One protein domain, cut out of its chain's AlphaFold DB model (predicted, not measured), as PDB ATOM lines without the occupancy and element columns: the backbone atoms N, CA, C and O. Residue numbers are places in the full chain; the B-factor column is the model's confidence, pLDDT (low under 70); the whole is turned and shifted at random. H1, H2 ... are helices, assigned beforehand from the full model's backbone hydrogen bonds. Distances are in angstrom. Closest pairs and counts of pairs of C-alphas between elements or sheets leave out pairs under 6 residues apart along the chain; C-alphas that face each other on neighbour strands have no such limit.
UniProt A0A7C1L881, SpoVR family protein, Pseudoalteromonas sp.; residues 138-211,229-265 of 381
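Overview. This is residues 138 to 211 and 229 to 265 of the 381 residues of the protein "SpoVR family protein" of Pseudoalteromonas sp. (UniProt A0A7C1L881). What is the overall picture? H5 makes the core, H1, H2 and H4 pack round it, and the long helix H3 passes at one side, its residues 203 to 210 and Thr 211 sticking out as an arm. What is it built of? The 111 printed residues hold five named helices, H1 to H5 in chain order, and no named strand; the class is all helix. How is it spread? It is compact, with a radius of gyration of the C-alphas of 14.5 A, and spans 46 by 37 by 29 A.

Arrangement. What touches the first helix? H1, residues 138 to 156, and H2, residues 158 to 170, form a helical hairpin, opposite ways at a steep tilt of 45 degrees; their closest C-alphas, of Glu 153 and Val 161, are 6.0 A apart. H5, residues 247 to 262, touches H2, with the C-alphas of Cys 168 and Ile 253 closest at 6.2 A, and only just touches H1, with 3 pairs of C-alphas within 8 A. H1, H2 and H5 are a bundle, three helices in mutual touch. What of the others? H3, residues 187 to 210, touches no helix; its closest C-alpha pair with H5, Glu 198 and Ser 247, is 6.4 A apart. H4, residues 234 to 241, forms a hairpin with H5, closest at the C-alphas of Glu 239 and Arg 250, 5.2 A. How regular are the backbones? In H1, H2, H3, H4 and H5 every O i to N i+4 pair is within hydrogen-bond range.

Along the chain. Where does the first helix begin? C-alpha 138 of H1 is at (77.144, 3.791, 51.812). Where does the last end? C-alpha 262 of H5 is at (69.368, 3.678, 48.619). How long are the helices? H3 measures 34.6 A, H1 26.3 A and H5 22.7 A.

Size, cuts and confidence. Which links are long or cut? H2 to H3 is a long link of 16 residues; residues 212 to 228 are not printed, and C-alphas 211 and 229 are 29.4 A apart. Where is confidence low? Residues 179 to 190 and 198 to 211 have pLDDT under 70.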
ATOM      1  N   ILE A 138      77.922   2.552  51.960       85.62
ATOM      2  CA  ILE A 138      77.144   3.791  51.812       85.62
ATOM      3  C   ILE A 138      77.920   5.028  52.271       85.62
ATOM      4  O   ILE A 138      77.929   6.028  51.557       85.62
ATOM      5  N   ILE A 139      78.609   4.965  53.412       83.38
ATOM      6  CA  ILE A 139      79.341   6.112  53.970       83.38
ATOM      7  C   ILE A 139      80.422   6.584  52.997       83.38
ATOM      8  O   ILE A 139      80.469   7.758  52.630       83.38
ATOM      9  N   ASP A 140      81.232   5.654  52.502       84.44
ATOM     10  CA  ASP A 140      82.279   5.950  51.533       84.44
ATOM     11  C   ASP A 140      81.703   6.478  50.204       84.44
ATOM     12  O   ASP A 140      82.271   7.385  49.586       84.44
ATOM     13  N   TYR A 141      80.543   5.965  49.769       85.69
ATOM     14  CA  TYR A 141      79.845   6.474  48.586       85.69
ATOM     15  C   TYR A 141      79.391   7.930  48.762       85.69
ATOM     16  O   TYR A 141      79.508   8.732  47.833       85.69
ATOM     17  N   LEU A 142      78.909   8.298  49.950       84.94
ATOM     18  CA  LEU A 142      78.498   9.668  50.261       84.94
ATOM     19  C   LEU A 142      79.692  10.625  50.303       84.94
ATOM     20  O   LEU A 142      79.634  11.701  49.705       84.94
ATOM     21  N   VAL A 143      80.809  10.202  50.904       86.75
ATOM     22  CA  VAL A 143      82.078  10.947  50.869       86.75
ATOM     23  C   VAL A 143      82.534  11.167  49.426       86.75
ATOM     24  O   VAL A 143      82.900  12.284  49.048       86.75
ATOM     25  N   PHE A 144      82.477  10.126  48.590       89.38
ATOM     26  CA  PHE A 144      82.769  10.237  47.163       89.38
ATOM     27  C   PHE A 144      81.846  11.246  46.470       89.38
ATOM     28  O   PHE A 144      82.340  12.136  45.777       89.38
ATOM     29  N   ALA A 145      80.531  11.139  46.674       90.06
ATOM     30  CA  ALA A 145      79.533  12.011  46.064       90.06
ATOM     31  C   ALA A 145      79.757  13.485  46.432       90.06
ATOM     32  O   ALA A 145      79.787  14.342  45.547       90.06
ATOM     33  N   LYS A 146      79.991  13.766  47.721       89.38
ATOM     34  CA  LYS A 146      80.321  15.101  48.232       89.38
ATOM     35  C   LYS A 146      81.557  15.670  47.541       89.38
ATOM     36  O   LYS A 146      81.487  16.730  46.927       89.38
ATOM     37  N   ASN A 147      82.666  14.931  47.565       90.00
ATOM     38  CA  ASN A 147      83.924  15.368  46.959       90.00
ATOM     39  C   ASN A 147      83.828  15.508  45.431       90.00
ATOM     40  O   ASN A 147      84.519  16.327  44.825       90.00
ATOM     41  N   TYR A 148      83.005  14.691  44.772       91.94
ATOM     42  CA  TYR A 148      82.772  14.801  43.337       91.94
ATOM     43  C   TYR A 148      82.010  16.080  42.987       91.94
ATOM     44  O   TYR A 148      82.436  16.808  42.089       91.94
ATOM     45  N   ILE A 149      80.934  16.381  43.716       92.00
ATOM     46  CA  ILE A 149      80.129  17.586  43.498       92.00
ATOM     47  C   ILE A 149      80.956  18.842  43.773       92.00
ATOM     48  O   ILE A 149      81.003  19.706  42.902       92.00
ATOM     49  N   SER A 150      81.711  18.900  44.875       91.56
ATOM     50  CA  SER A 150      82.581  20.052  45.161       91.56
ATOM     51  C   SER A 150      83.620  20.299  44.059       91.56
ATOM     52  O   SER A 150      83.805  21.430  43.619       91.56
ATOM     53  N   ARG A 151      84.238  19.243  43.508       93.31
ATOM     54  CA  ARG A 151      85.148  19.384  42.353       93.31
ATOM     55  C   ARG A 151      84.434  19.865  41.089       93.31
ATOM     56  O   ARG A 151      85.027  20.582  40.283       93.31
ATOM     57  N   CYS A 152      83.178  19.464  40.883       93.25
ATOM     58  CA  CYS A 152      82.380  19.970  39.769       93.25
ATOM     59  C   CYS A 152      82.065  21.457  39.947       93.25
ATOM     60  O   CYS A 152      82.167  22.204  38.978       93.25
ATOM     61  N   GLU A 153      81.737  21.897  41.163       93.44
ATOM     62  CA  GLU A 153      81.474  23.305  41.482       93.44
ATOM     63  C   GLU A 153      82.710  24.175  41.232       93.44
ATOM     64  O   GLU A 153      82.597  25.224  40.595       93.44
ATOM     65  N   GLU A 154      83.895  23.712  41.645       94.00
ATOM     66  CA  GLU A 154      85.172  24.395  41.395       94.00
ATOM     67  C   GLU A 154      85.486  24.526  39.896       94.00
ATOM     68  O   GLU A 154      85.983  25.560  39.448       94.00
ATOM     69  N   LYS A 155      85.200  23.485  39.104       94.81
ATOM     70  CA  LYS A 155      85.584  23.418  37.685       94.81
ATOM     71  C   LYS A 155      84.563  24.046  36.732       94.81
ATOM     72  O   LYS A 155      84.955  24.642  35.730       94.81
ATOM     73  N   HIS A 156      83.274  23.867  37.002       93.56
ATOM     74  CA  HIS A 156      82.169  24.228  36.103       93.56
ATOM     75  C   HIS A 156      81.320  25.397  36.629       93.56
ATOM     76  O   HIS A 156      80.498  25.945  35.895       93.56
ATOM     77  N   GLY A 157      81.560  25.827  37.870       93.81
ATOM     78  CA  GLY A 157      80.839  26.907  38.528       93.81
ATOM     79  C   GLY A 157      79.577  26.423  39.243       93.81
ATOM     80  O   GLY A 157      78.830  25.581  38.743       93.81
ATOM     81  N   ILE A 158      79.315  27.019  40.408       93.19
ATOM     82  CA  ILE A 158      78.223  26.639  41.319       93.19
ATOM     83  C   ILE A 158      76.863  26.663  40.609       93.19
ATOM     84  O   ILE A 158      76.134  25.681  40.650       93.19
ATOM     85  N   THR A 159      76.548  27.735  39.877       94.31
ATOM     86  CA  THR A 159      75.233  27.908  39.233       94.31
ATOM     87  C   THR A 159      74.887  26.791  38.244       94.31
ATOM     88  O   THR A 159      73.728  26.394  38.148       94.31
ATOM     89  N   GLN A 160      75.868  26.270  37.498       93.69
ATOM     90  CA  GLN A 160      75.611  25.197  36.529       93.69
ATOM     91  C   GLN A 160      75.386  23.851  37.222       93.69
ATOM     92  O   GLN A 160      74.507  23.088  36.817       93.69
ATOM     93  N   VAL A 161      76.179  23.564  38.258       93.88
ATOM     94  CA  VAL A 161      76.055  22.331  39.044       93.88
ATOM     95  C   VAL A 161      74.744  22.327  39.826       93.88
ATOM     96  O   VAL A 161      74.024  21.332  39.787       93.88
ATOM     97  N   GLU A 162      74.389  23.449  40.452       93.25
ATOM     98  CA  GLU A 162      73.140  23.622  41.195       93.25
ATOM     99  C   GLU A 162      71.915  23.433  40.292       93.25
ATOM    100  O   GLU A 162      71.051  22.625  40.613       93.25
ATOM    101  N   ALA A 163      71.874  24.059  39.110       94.19
ATOM    102  CA  ALA A 163      70.754  23.893  38.176       94.19
ATOM    103  C   ALA A 163      70.548  22.430  37.729       94.19
ATOM    104  O   ALA A 163      69.416  21.968  37.528       94.19
ATOM    105  N   LEU A 164      71.645  21.678  37.575       93.81
ATOM    106  CA  LEU A 164      71.577  20.251  37.281       93.81
ATOM    107  C   LEU A 164      71.088  19.452  38.495       93.81
ATOM    108  O   LEU A 164      70.219  18.592  38.338       93.81
ATOM    109  N   LEU A 165      71.627  19.727  39.685       93.19
ATOM    110  CA  LEU A 165      71.211  19.080  40.930       93.19
ATOM    111  C   LEU A 165      69.728  19.321  41.212       93.19
ATOM    112  O   LEU A 165      69.021  18.355  41.479       93.19
ATOM    113  N   ASP A 166      69.236  20.546  41.041       93.25
ATOM    114  CA  ASP A 166      67.821  20.912  41.158       93.25
ATOM    115  C   ASP A 166      66.937  20.044  40.268       93.25
ATOM    116  O   ASP A 166      65.943  19.457  40.709       93.25
ATOM    117  N   SER A 167      67.337  19.915  39.001       93.25
ATOM    118  CA  SER A 167      66.628  19.099  38.018       93.25
ATOM    119  C   SER A 167      66.612  17.622  38.425       93.25
ATOM    120  O   SER A 167      65.586  16.946  38.310       93.25
ATOM    121  N   CYS A 168      67.731  17.115  38.946       92.25
ATOM    122  CA  CYS A 168      67.835  15.742  39.428       92.25
ATOM    123  C   CYS A 168      66.996  15.514  40.693       92.25
ATOM    124  O   CYS A 168      66.302  14.503  40.791       92.25
ATOM    125  N   HIS A 169      67.012  16.456  41.640       89.50
ATOM    126  CA  HIS A 169      66.235  16.405  42.877       89.50
ATOM    127  C   HIS A 169      64.730  16.439  42.616       89.50
ATOM    128  O   HIS A 169      63.984  15.686  43.243       89.50
ATOM    129  N   ALA A 170      64.278  17.234  41.643       90.81
ATOM    130  CA  ALA A 170      62.880  17.251  41.215       90.81
ATOM    131  C   ALA A 170      62.412  15.884  40.679       90.81
ATOM    132  O   ALA A 170      61.262  15.490  40.880       90.81
ATOM    133  N   LEU A 171      63.313  15.137  40.033       89.56
ATOM    134  CA  LEU A 171      63.044  13.815  39.461       89.56
ATOM    135  C   LEU A 171      63.448  12.647  40.374       89.56
ATOM    136  O   LEU A 171      63.263  11.493  39.992       89.56
ATOM    137  N   MET A 172      63.960  12.920  41.576       85.88
ATOM    138  CA  MET A 172      64.567  11.923  42.463       85.88
ATOM    139  C   MET A 172      63.625  10.746  42.741       85.88
ATOM    140  O   MET A 172      64.002   9.593  42.570       85.88
ATOM    141  N   ASN A 173      62.348  11.019  43.034       81.88
ATOM    142  CA  ASN A 173      61.344   9.979  43.303       81.88
ATOM    143  C   ASN A 173      61.029   9.070  42.093       81.88
ATOM    144  O   ASN A 173      60.477   7.988  42.278       81.88
ATOM    145  N   TYR A 174      61.394   9.485  40.878       83.81
ATOM    146  CA  TYR A 174      61.286   8.701  39.640       83.81
ATOM    147  C   TYR A 174      62.639   8.117  39.200       83.81
ATOM    148  O   TYR A 174      62.772   7.586  38.099       83.81
ATOM    149  N   GLY A 175      63.662   8.236  40.048       77.31
ATOM    150  CA  GLY A 175      65.020   7.746  39.841       77.31
ATOM    151  C   GLY A 175      65.263   6.326  40.353       77.31
ATOM    152  O   GLY A 175      66.417   5.930  40.515       77.31
ATOM    153  N   VAL A 176      64.210   5.569  40.653       79.06
ATOM    154  CA  VAL A 176      64.299   4.263  41.316       79.06
ATOM    155  C   VAL A 176      63.844   3.169  40.357       79.06
ATOM    156  O   VAL A 176      62.763   3.261  39.776       79.06
ATOM    157  N   ASP A 177      64.649   2.122  40.204       76.81
ATOM    158  CA  ASP A 177      64.218   0.900  39.530       76.81
ATOM    159  C   ASP A 177      63.457   0.029  40.537       76.81
ATOM    160  O   ASP A 177      64.020  -0.382  41.547       76.81
ATOM    161  N   ARG A 178      62.175  -0.265  40.286       70.12
ATOM    162  CA  ARG A 178      61.351  -1.053  41.229       70.12
ATOM    163  C   ARG A 178      61.528  -2.565  41.090       70.12
ATOM    164  O   ARG A 178      61.250  -3.309  42.023       70.12
ATOM    165  N   TYR A 179      61.995  -3.016  39.925       62.50
ATOM    166  CA  TYR A 179      62.015  -4.437  39.552       62.50
ATOM    167  C   TYR A 179      63.411  -4.979  39.210       62.50
ATOM    168  O   TYR A 179      63.603  -6.194  39.171       62.50
ATOM    169  N   LYS A 180      64.401  -4.109  38.957       60.00
ATOM    170  CA  LYS A 180      65.769  -4.512  38.589       60.00
ATOM    171  C   LYS A 180      66.700  -4.365  39.785       60.00
ATOM    172  O   LYS A 180      66.968  -3.249  40.213       60.00
ATOM    173  N   ARG A 181      67.212  -5.488  40.294       58.28
ATOM    174  CA  ARG A 181      68.139  -5.497  41.435       58.28
ATOM    175  C   ARG A 181      69.464  -4.810  41.068       58.28
ATOM    176  O   ARG A 181      70.029  -5.150  40.022       58.28
ATOM    177  N   PRO A 182      69.989  -3.887  41.894       59.31
ATOM    178  CA  PRO A 182      71.304  -3.308  41.681       59.31
ATOM    179  C   PRO A 182      72.359  -4.382  41.958       59.31
ATOM    180  O   PRO A 182      72.220  -5.175  42.886       59.31
ATOM    181  N   GLN A 183      73.422  -4.426  41.158       56.31
ATOM    182  CA  GLN A 183      74.590  -5.236  41.505       56.31
ATOM    183  C   GLN A 183      75.377  -4.514  42.603       56.31
ATOM    184  O   GLN A 183      75.633  -3.315  42.471       56.31
ATOM    185  N   GLN A 184      75.770  -5.242  43.651       55.81
ATOM    186  CA  GLN A 184      76.751  -4.766  44.627       55.81
ATOM    187  C   GLN A 184      78.095  -4.638  43.906       55.81
ATOM    188  O   GLN A 184      78.666  -5.629  43.452       55.81
ATOM    189  N   ILE A 185      78.545  -3.402  43.707       60.69
ATOM    190  CA  ILE A 185      79.794  -3.078  43.019       60.69
ATOM    191  C   ILE A 185      80.630  -2.292  44.020       60.69
ATOM    192  O   ILE A 185      80.167  -1.276  44.535       60.69
ATOM    193  N   SER A 186      81.854  -2.751  44.279       64.19
ATOM    194  CA  SER A 186      82.786  -2.055  45.170       64.19
ATOM    195  C   SER A 186      83.105  -0.652  44.646       64.19
ATOM    196  O   SER A 186      83.192  -0.434  43.437       64.19
ATOM    197  N   LEU A 187      83.367   0.295  45.544       59.56
ATOM    198  CA  LEU A 187      83.745   1.667  45.189       59.56
ATOM    199  C   LEU A 187      85.004   1.754  44.330       59.56
ATOM    200  O   LEU A 187      85.077   2.588  43.429       59.56
ATOM    201  N   PHE A 188      85.977   0.871  44.561       59.91
ATOM    202  CA  PHE A 188      87.168   0.790  43.719       59.91
ATOM    203  C   PHE A 188      86.801   0.413  42.278       59.91
ATOM    204  O   PHE A 188      87.283   1.003  41.311       59.91
ATOM    205  N   GLU A 189      85.891  -0.548  42.129       67.38
ATOM    206  CA  GLU A 189      85.380  -0.959  40.827       67.38
ATOM    207  C   GLU A 189      84.511   0.139  40.196       67.38
ATOM    208  O   GLU A 189      84.549   0.343  38.984       67.38
ATOM    209  N   GLU A 190      83.775   0.905  40.999       68.31
ATOM    210  CA  GLU A 190      82.993   2.041  40.526       68.31
ATOM    211  C   GLU A 190      83.868   3.185  39.996       68.31
ATOM    212  O   GLU A 190      83.589   3.689  38.904       68.31
ATOM    213  N   GLN A 191      84.943   3.541  40.706       70.44
ATOM    214  CA  GLN A 191      85.931   4.529  40.257       70.44
ATOM    215  C   GLN A 191      86.639   4.072  38.980       70.44
ATOM    216  O   GLN A 191      86.779   4.848  38.033       70.44
ATOM    217  N   LYS A 192      87.025   2.795  38.906       70.56
ATOM    218  CA  LYS A 192      87.625   2.232  37.694       70.56
ATOM    219  C   LYS A 192      86.656   2.297  36.513       70.56
ATOM    220  O   LYS A 192      87.004   2.802  35.451       70.56
ATOM    221  N   ARG A 193      85.402   1.874  36.712       73.81
ATOM    222  CA  ARG A 193      84.354   1.980  35.686       73.81
ATOM    223  C   ARG A 193      84.064   3.430  35.320       73.81
ATOM    224  O   ARG A 193      83.622   3.693  34.210       73.81
ATOM    225  N   GLN A 194      84.209   4.382  36.241       70.69
ATOM    226  CA  GLN A 194      84.077   5.804  35.928       70.69
ATOM    227  C   GLN A 194      85.154   6.236  34.930       70.69
ATOM    228  O   GLN A 194      84.792   6.766  33.884       70.69
ATOM    229  N   GLN A 195      86.424   5.932  35.206       72.12
ATOM    230  CA  GLN A 195      87.535   6.221  34.291       72.12
ATOM    231  C   GLN A 195      87.330   5.540  32.932       72.12
ATOM    232  O   GLN A 195      87.325   6.209  31.907       72.12
ATOM    233  N   GLU A 196      87.004   4.243  32.920       74.06
ATOM    234  CA  GLU A 196      86.724   3.500  31.682       74.06
ATOM    235  C   GLU A 196      85.558   4.111  30.876       74.06
ATOM    236  O   GLU A 196      85.567   4.103  29.645       74.06
ATOM    237  N   ARG A 197      84.539   4.662  31.553       74.88
ATOM    238  CA  ARG A 197      83.402   5.339  30.906       74.88
ATOM    239  C   ARG A 197      83.784   6.704  30.344       74.88
ATOM    240  O   ARG A 197      83.303   7.050  29.266       74.88
ATOM    241  N   GLU A 198      84.603   7.468  31.062       69.62
ATOM    242  CA  GLU A 198      85.149   8.736  30.572       69.62
ATOM    243  C   GLU A 198      86.004   8.501  29.321       69.62
ATOM    244  O   GLU A 198      85.777   9.155  28.300       69.62
ATOM    245  N   ASP A 199      86.876   7.492  29.355       69.81
ATOM    246  CA  ASP A 199      87.729   7.096  28.233       69.81
ATOM    247  C   ASP A 199      86.902   6.622  27.024       69.81
ATOM    248  O   ASP A 199      87.139   7.032  25.883       69.81
ATOM    249  N   TYR A 200      85.869   5.802  27.260       69.88
ATOM    250  CA  TYR A 200      84.964   5.341  26.206       69.88
ATOM    251  C   TYR A 200      84.189   6.499  25.560       69.88
ATOM    252  O   TYR A 200      84.125   6.588  24.334       69.88
ATOM    253  N   LEU A 201      83.631   7.420  26.350       63.78
ATOM    254  CA  LEU A 201      82.924   8.588  25.814       63.78
ATOM    255  C   LEU A 201      83.857   9.485  24.992       63.78
ATOM    256  O   LEU A 201      83.474   9.924  23.907       63.78
ATOM    257  N   GLN A 202      85.094   9.699  25.451       62.38
ATOM    258  CA  GLN A 202      86.103  10.420  24.673       62.38
ATOM    259  C   GLN A 202      86.428   9.710  23.347       62.38
ATOM    260  O   GLN A 202      86.549  10.371  22.313       62.38
ATOM    261  N   SER A 203      86.509   8.373  23.335       63.75
ATOM    262  CA  SER A 203      86.745   7.603  22.103       63.75
ATOM    263  C   SER A 203      85.593   7.703  21.091       63.75
ATOM    264  O   SER A 203      85.846   7.889  19.902       63.75
ATOM    265  N   GLN A 204      84.335   7.673  21.548       59.78
ATOM    266  CA  GLN A 204      83.153   7.785  20.683       59.78
ATOM    267  C   GLN A 204      83.009   9.173  20.064       59.78
ATOM    268  O   GLN A 204      82.692   9.290  18.879       59.78
ATOM    269  N   VAL A 205      83.278  10.229  20.840       55.91
ATOM    270  CA  VAL A 205      83.332  11.595  20.307       55.91
ATOM    271  C   VAL A 205      84.370  11.650  19.183       55.91
ATOM    272  O   VAL A 205      84.047  12.091  18.084       55.91
ATOM    273  N   ASN A 206      85.571  11.100  19.388       54.00
ATOM    274  CA  ASN A 206      86.621  11.072  18.365       54.00
ATOM    275  C   ASN A 206      86.247  10.287  17.087       54.00
ATOM    276  O   ASN A 206      86.669  10.677  15.997       54.00
ATOM    277  N   GLU A 207      85.450   9.216  17.178       51.78
ATOM    278  CA  GLU A 207      84.960   8.472  16.002       51.78
ATOM    279  C   GLU A 207      83.871   9.225  15.218       51.78
ATOM    280  O   GLU A 207      83.885   9.227  13.983       51.78
ATOM    281  N   LEU A 208      82.977   9.935  15.913       49.69
ATOM    282  CA  LEU A 208      81.961  10.799  15.295       49.69
ATOM    283  C   LEU A 208      82.582  11.961  14.502       49.69
ATOM    284  O   LEU A 208      82.055  12.331  13.456       49.69
ATOM    285  N   TRP A 209      83.732  12.487  14.935       49.66
ATOM    286  CA  TRP A 209      84.474  13.520  14.195       49.66
ATOM    287  C   TRP A 209      85.340  12.969  13.050       49.66
ATOM    288  O   TRP A 209      85.742  13.733  12.173       49.66
ATOM    289  N   ARG A 210      85.627  11.659  13.019       46.75
ATOM    290  CA  ARG A 210      86.410  11.020  11.941       46.75
ATOM    291  C   ARG A 210      85.578  10.578  10.743       46.75
ATOM    292  O   ARG A 210      86.145  10.349   9.678       46.75
ATOM    293  N   THR A 211      84.260  10.496  10.886       48.50
ATOM    294  CA  THR A 211      83.382   9.995   9.826       48.50
ATOM    295  C   THR A 211      82.311  11.031   9.511       48.50
ATOM    296  O   THR A 211      81.230  11.016  10.085       48.50
ATOM    297  N   GLU A 229      62.461  -0.518  25.100       72.75
ATOM    298  CA  GLU A 229      61.636  -0.970  26.216       72.75
ATOM    299  C   GLU A 229      61.288   0.232  27.106       72.75
ATOM    300  O   GLU A 229      62.130   1.121  27.271       72.75
ATOM    301  N   PRO A 230      60.081   0.281  27.698       79.25
ATOM    302  CA  PRO A 230      59.730   1.306  28.673       79.25
ATOM    303  C   PRO A 230      60.714   1.307  29.847       79.25
ATOM    304  O   PRO A 230      60.967   0.269  30.456       79.25
ATOM    305  N   GLN A 231      61.248   2.481  30.183       80.75
ATOM    306  CA  GLN A 231      62.168   2.652  31.302       80.75
ATOM    307  C   GLN A 231      61.481   3.472  32.397       80.75
ATOM    308  O   GLN A 231      61.181   4.645  32.195       80.75
ATOM    309  N   GLU A 232      61.230   2.848  33.548       82.19
ATOM    310  CA  GLU A 232      60.584   3.500  34.698       82.19
ATOM    311  C   GLU A 232      61.518   4.506  35.387       82.19
ATOM    312  O   GLU A 232      61.086   5.586  35.783       82.19
ATOM    313  N   ASN A 233      62.810   4.177  35.487       86.94
ATOM    314  CA  ASN A 233      63.810   5.056  36.085       86.94
ATOM    315  C   ASN A 233      64.196   6.183  35.112       86.94
ATOM    316  O   ASN A 233      65.027   5.994  34.216       86.94
ATOM    317  N   ILE A 234      63.595   7.358  35.302       88.19
ATOM    318  CA  ILE A 234      63.775   8.529  34.431       88.19
ATOM    319  C   ILE A 234      65.218   9.040  34.505       88.19
ATOM    320  O   ILE A 234      65.812   9.347  33.471       88.19
ATOM    321  N   LEU A 235      65.818   9.075  35.701       89.31
ATOM    322  CA  LEU A 235      67.214   9.493  35.859       89.31
ATOM    323  C   LEU A 235      68.165   8.541  35.124       89.31
ATOM    324  O   LEU A 235      69.080   8.998  34.444       89.31
ATOM    325  N   TYR A 236      67.928   7.227  35.188       87.31
ATOM    326  CA  TYR A 236      68.706   6.244  34.431       87.31
ATOM    327  C   TYR A 236      68.532   6.433  32.923       87.31
ATOM    328  O   TYR A 236      69.508   6.403  32.171       87.31
ATOM    329  N   PHE A 237      67.292   6.649  32.475       87.62
ATOM    330  CA  PHE A 237      67.005   6.900  31.070       87.62
ATOM    331  C   PHE A 237      67.797   8.109  30.563       87.62
ATOM    332  O   PHE A 237      68.493   7.987  29.556       87.62
ATOM    333  N   ILE A 238      67.764   9.231  31.285       88.00
ATOM    334  CA  ILE A 238      68.507  10.446  30.933       88.00
ATOM    335  C   ILE A 238      70.022  10.183  30.962       88.00
ATOM    336  O   ILE A 238      70.704  10.493  29.985       88.00
ATOM    337  N   GLU A 239      70.538   9.541  32.020       86.94
ATOM    338  CA  GLU A 239      71.962   9.194  32.181       86.94
ATOM    339  C   GLU A 239      72.519   8.448  30.957       86.94
ATOM    340  O   GLU A 239      73.652   8.697  30.536       86.94
ATOM    341  N   LYS A 240      71.742   7.517  30.386       84.25
ATOM    342  CA  LYS A 240      72.175   6.675  29.260       84.25
ATOM    343  C   LYS A 240      71.896   7.282  27.895       84.25
ATOM    344  O   LYS A 240      72.706   7.106  26.990       84.25
ATOM    345  N   ASN A 241      70.781   7.985  27.743       82.25
ATOM    346  CA  ASN A 241      70.245   8.313  26.427       82.25
ATOM    347  C   ASN A 241      70.409   9.777  26.025       82.25
ATOM    348  O   ASN A 241      70.300  10.071  24.839       82.25
ATOM    349  N   ALA A 242      70.659  10.699  26.960       84.94
ATOM    350  CA  ALA A 242      70.790  12.109  26.613       84.94
ATOM    351  C   ALA A 242      72.133  12.357  25.898       84.94
ATOM    352  O   ALA A 242      73.184  12.170  26.511       84.94
ATOM    353  N   PRO A 243      72.147  12.759  24.612       78.88
ATOM    354  CA  PRO A 243      73.385  12.863  23.836       78.88
ATOM    355  C   PRO A 243      74.206  14.110  24.185       78.88
ATOM    356  O   PRO A 243      75.417  14.101  24.020       78.88
ATOM    357  N   LEU A 244      73.552  15.161  24.687       84.81
ATOM    358  CA  LEU A 244      74.163  16.463  24.976       84.81
ATOM    359  C   LEU A 244      74.772  16.566  26.381       84.81
ATOM    360  O   LEU A 244      75.264  17.629  26.736       84.81
ATOM    361  N   LEU A 245      74.698  15.504  27.189       86.94
ATOM    362  CA  LEU A 245      75.263  15.526  28.535       86.94
ATOM    363  C   LEU A 245      76.761  15.245  28.518       86.94
ATOM    364  O   LEU A 245      77.185  14.165  28.077       86.94
ATOM    365  N   ASP A 246      77.511  16.166  29.115       88.56
ATOM    366  CA  ASP A 246      78.920  15.985  29.439       88.56
ATOM    367  C   ASP A 246      79.113  14.838  30.441       88.56
ATOM    368  O   ASP A 246      78.199  14.453  31.181       88.56
ATOM    369  N   SER A 247      80.336  14.302  30.510       87.56
ATOM    370  CA  SER A 247      80.680  13.210  31.432       87.56
ATOM    371  C   SER A 247      80.342  13.546  32.887       87.56
ATOM    372  O   SER A 247      79.739  12.725  33.580       87.56
ATOM    373  N   TRP A 248      80.649  14.770  33.326       91.81
ATOM    374  CA  TRP A 248      80.404  15.206  34.699       91.81
ATOM    375  C   TRP A 248      78.912  15.298  35.035       91.81
ATOM    376  O   TRP A 248      78.491  14.881  36.113       91.81
ATOM    377  N   GLN A 249      78.087  15.752  34.087       93.00
ATOM    378  CA  GLN A 249      76.641  15.866  34.285       93.00
ATOM    379  C   GLN A 249      75.994  14.487  34.452       93.00
ATOM    380  O   GLN A 249      75.113  14.297  35.290       93.00
ATOM    381  N   ARG A 250      76.459  13.496  33.680       90.81
ATOM    382  CA  ARG A 250      75.998  12.104  33.808       90.81
ATOM    383  C   ARG A 250      76.345  11.513  35.165       90.81
ATOM    384  O   ARG A 250      75.547  10.752  35.710       90.81
ATOM    385  N   GLU A 251      77.515  11.842  35.701       90.75
ATOM    386  CA  GLU A 251      77.917  11.358  37.019       90.75
ATOM    387  C   GLU A 251      77.086  12.003  38.132       90.75
ATOM    388  O   GLU A 251      76.608  11.288  39.007       90.75
ATOM    389  N   VAL A 252      76.798  13.308  38.053       92.19
ATOM    390  CA  VAL A 252      75.880  13.982  38.991       92.19
ATOM    391  C   VAL A 252      74.495  13.324  38.976       92.19
ATOM    392  O   VAL A 252      73.962  12.979  40.032       92.19
ATOM    393  N   ILE A 253      73.933  13.054  37.791       92.75
ATOM    394  CA  ILE A 253      72.654  12.333  37.660       92.75
ATOM    395  C   ILE A 253      72.736  10.945  38.307       92.75
ATOM    396  O   ILE A 253      71.811  10.530  39.011       92.75
ATOM    397  N   ARG A 254      73.841  10.218  38.097       89.75
ATOM    398  CA  ARG A 254      74.056   8.899  38.703       89.75
ATOM    399  C   ARG A 254      74.134   8.976  40.227       89.75
ATOM    400  O   ARG A 254      73.552   8.109  40.873       89.75
ATOM    401  N   ILE A 255      74.809   9.984  40.776       91.00
ATOM    402  CA  ILE A 255      74.916  10.219  42.220       91.00
ATOM    403  C   ILE A 255      73.528  10.376  42.837       91.00
ATOM    404  O   ILE A 255      73.153   9.597  43.716       91.00
ATOM    405  N   VAL A 256      72.722  11.306  42.314       90.81
ATOM    406  CA  VAL A 256      71.357  11.539  42.814       90.81
ATOM    407  C   VAL A 256      70.500  10.279  42.674       90.81
ATOM    408  O   VAL A 256      69.754   9.923  43.589       90.81
ATOM    409  N   ARG A 257      70.644   9.553  41.559       89.81
ATOM    410  CA  ARG A 257      69.937   8.294  41.305       89.81
ATOM    411  C   ARG A 257      70.293   7.204  42.317       89.81
ATOM    412  O   ARG A 257      69.392   6.568  42.857       89.81
ATOM    413  N   LYS A 258      71.581   6.976  42.585       87.06
ATOM    414  CA  LYS A 258      72.047   5.965  43.548       87.06
ATOM    415  C   LYS A 258      71.609   6.293  44.972       87.06
ATOM    416  O   LYS A 258      71.108   5.406  45.654       87.06
ATOM    417  N   ILE A 259      71.711   7.558  45.377       86.88
ATOM    418  CA  ILE A 259      71.207   8.019  46.679       86.88
ATOM    419  C   ILE A 259      69.696   7.785  46.762       86.88
ATOM    420  O   ILE A 259      69.215   7.179  47.714       86.88
ATOM    421  N   SER A 260      68.930   8.163  45.735       86.69
ATOM    422  CA  SER A 260      67.484   7.917  45.730       86.69
ATOM    423  C   SER A 260      67.120   6.436  45.814       86.69
ATOM    424  O   SER A 260      66.131   6.090  46.459       86.69
ATOM    425  N   GLN A 261      67.881   5.573  45.142       86.06
ATOM    426  CA  GLN A 261      67.684   4.128  45.189       86.06
ATOM    427  C   GLN A 261      67.960   3.577  46.593       86.06
ATOM    428  O   GLN A 261      67.202   2.734  47.065       86.06
ATOM    429  N   TYR A 262      69.000   4.081  47.264       85.94
ATOM    430  CA  TYR A 262      69.368   3.678  48.619       85.94
ATOM    431  C   TYR A 262      68.260   3.970  49.637       85.94
ATOM    432  O   TYR A 262      67.908   3.115  50.441       85.94
ATOM    433  N   PHE A 263      67.653   5.157  49.563       84.50
ATOM    434  CA  PHE A 263      66.584   5.579  50.479       84.50
ATOM    435  C   PHE A 263      65.183   5.107  50.064       84.50
ATOM    436  O   PHE A 263      64.191   5.438  50.715       84.50
ATOM    437  N   TYR A 264      65.066   4.343  48.976       86.69
ATOM    438  CA  TYR A 264      63.776   3.846  48.510       86.69
ATOM    439  C   TYR A 264      63.080   2.908  49.515       86.69
ATOM    440  O   TYR A 264      61.893   3.137  49.765       86.69
ATOM    441  N   PRO A 265      63.760   1.917  50.135       88.44
ATOM    442  CA  PRO A 265      63.137   1.031  51.120       88.44
ATOM    443  C   PRO A 265      62.489   1.782  52.282       88.44
ATOM    444  O   PRO A 265      61.325   1.531  52.566       88.44
TER     445      PRO A 265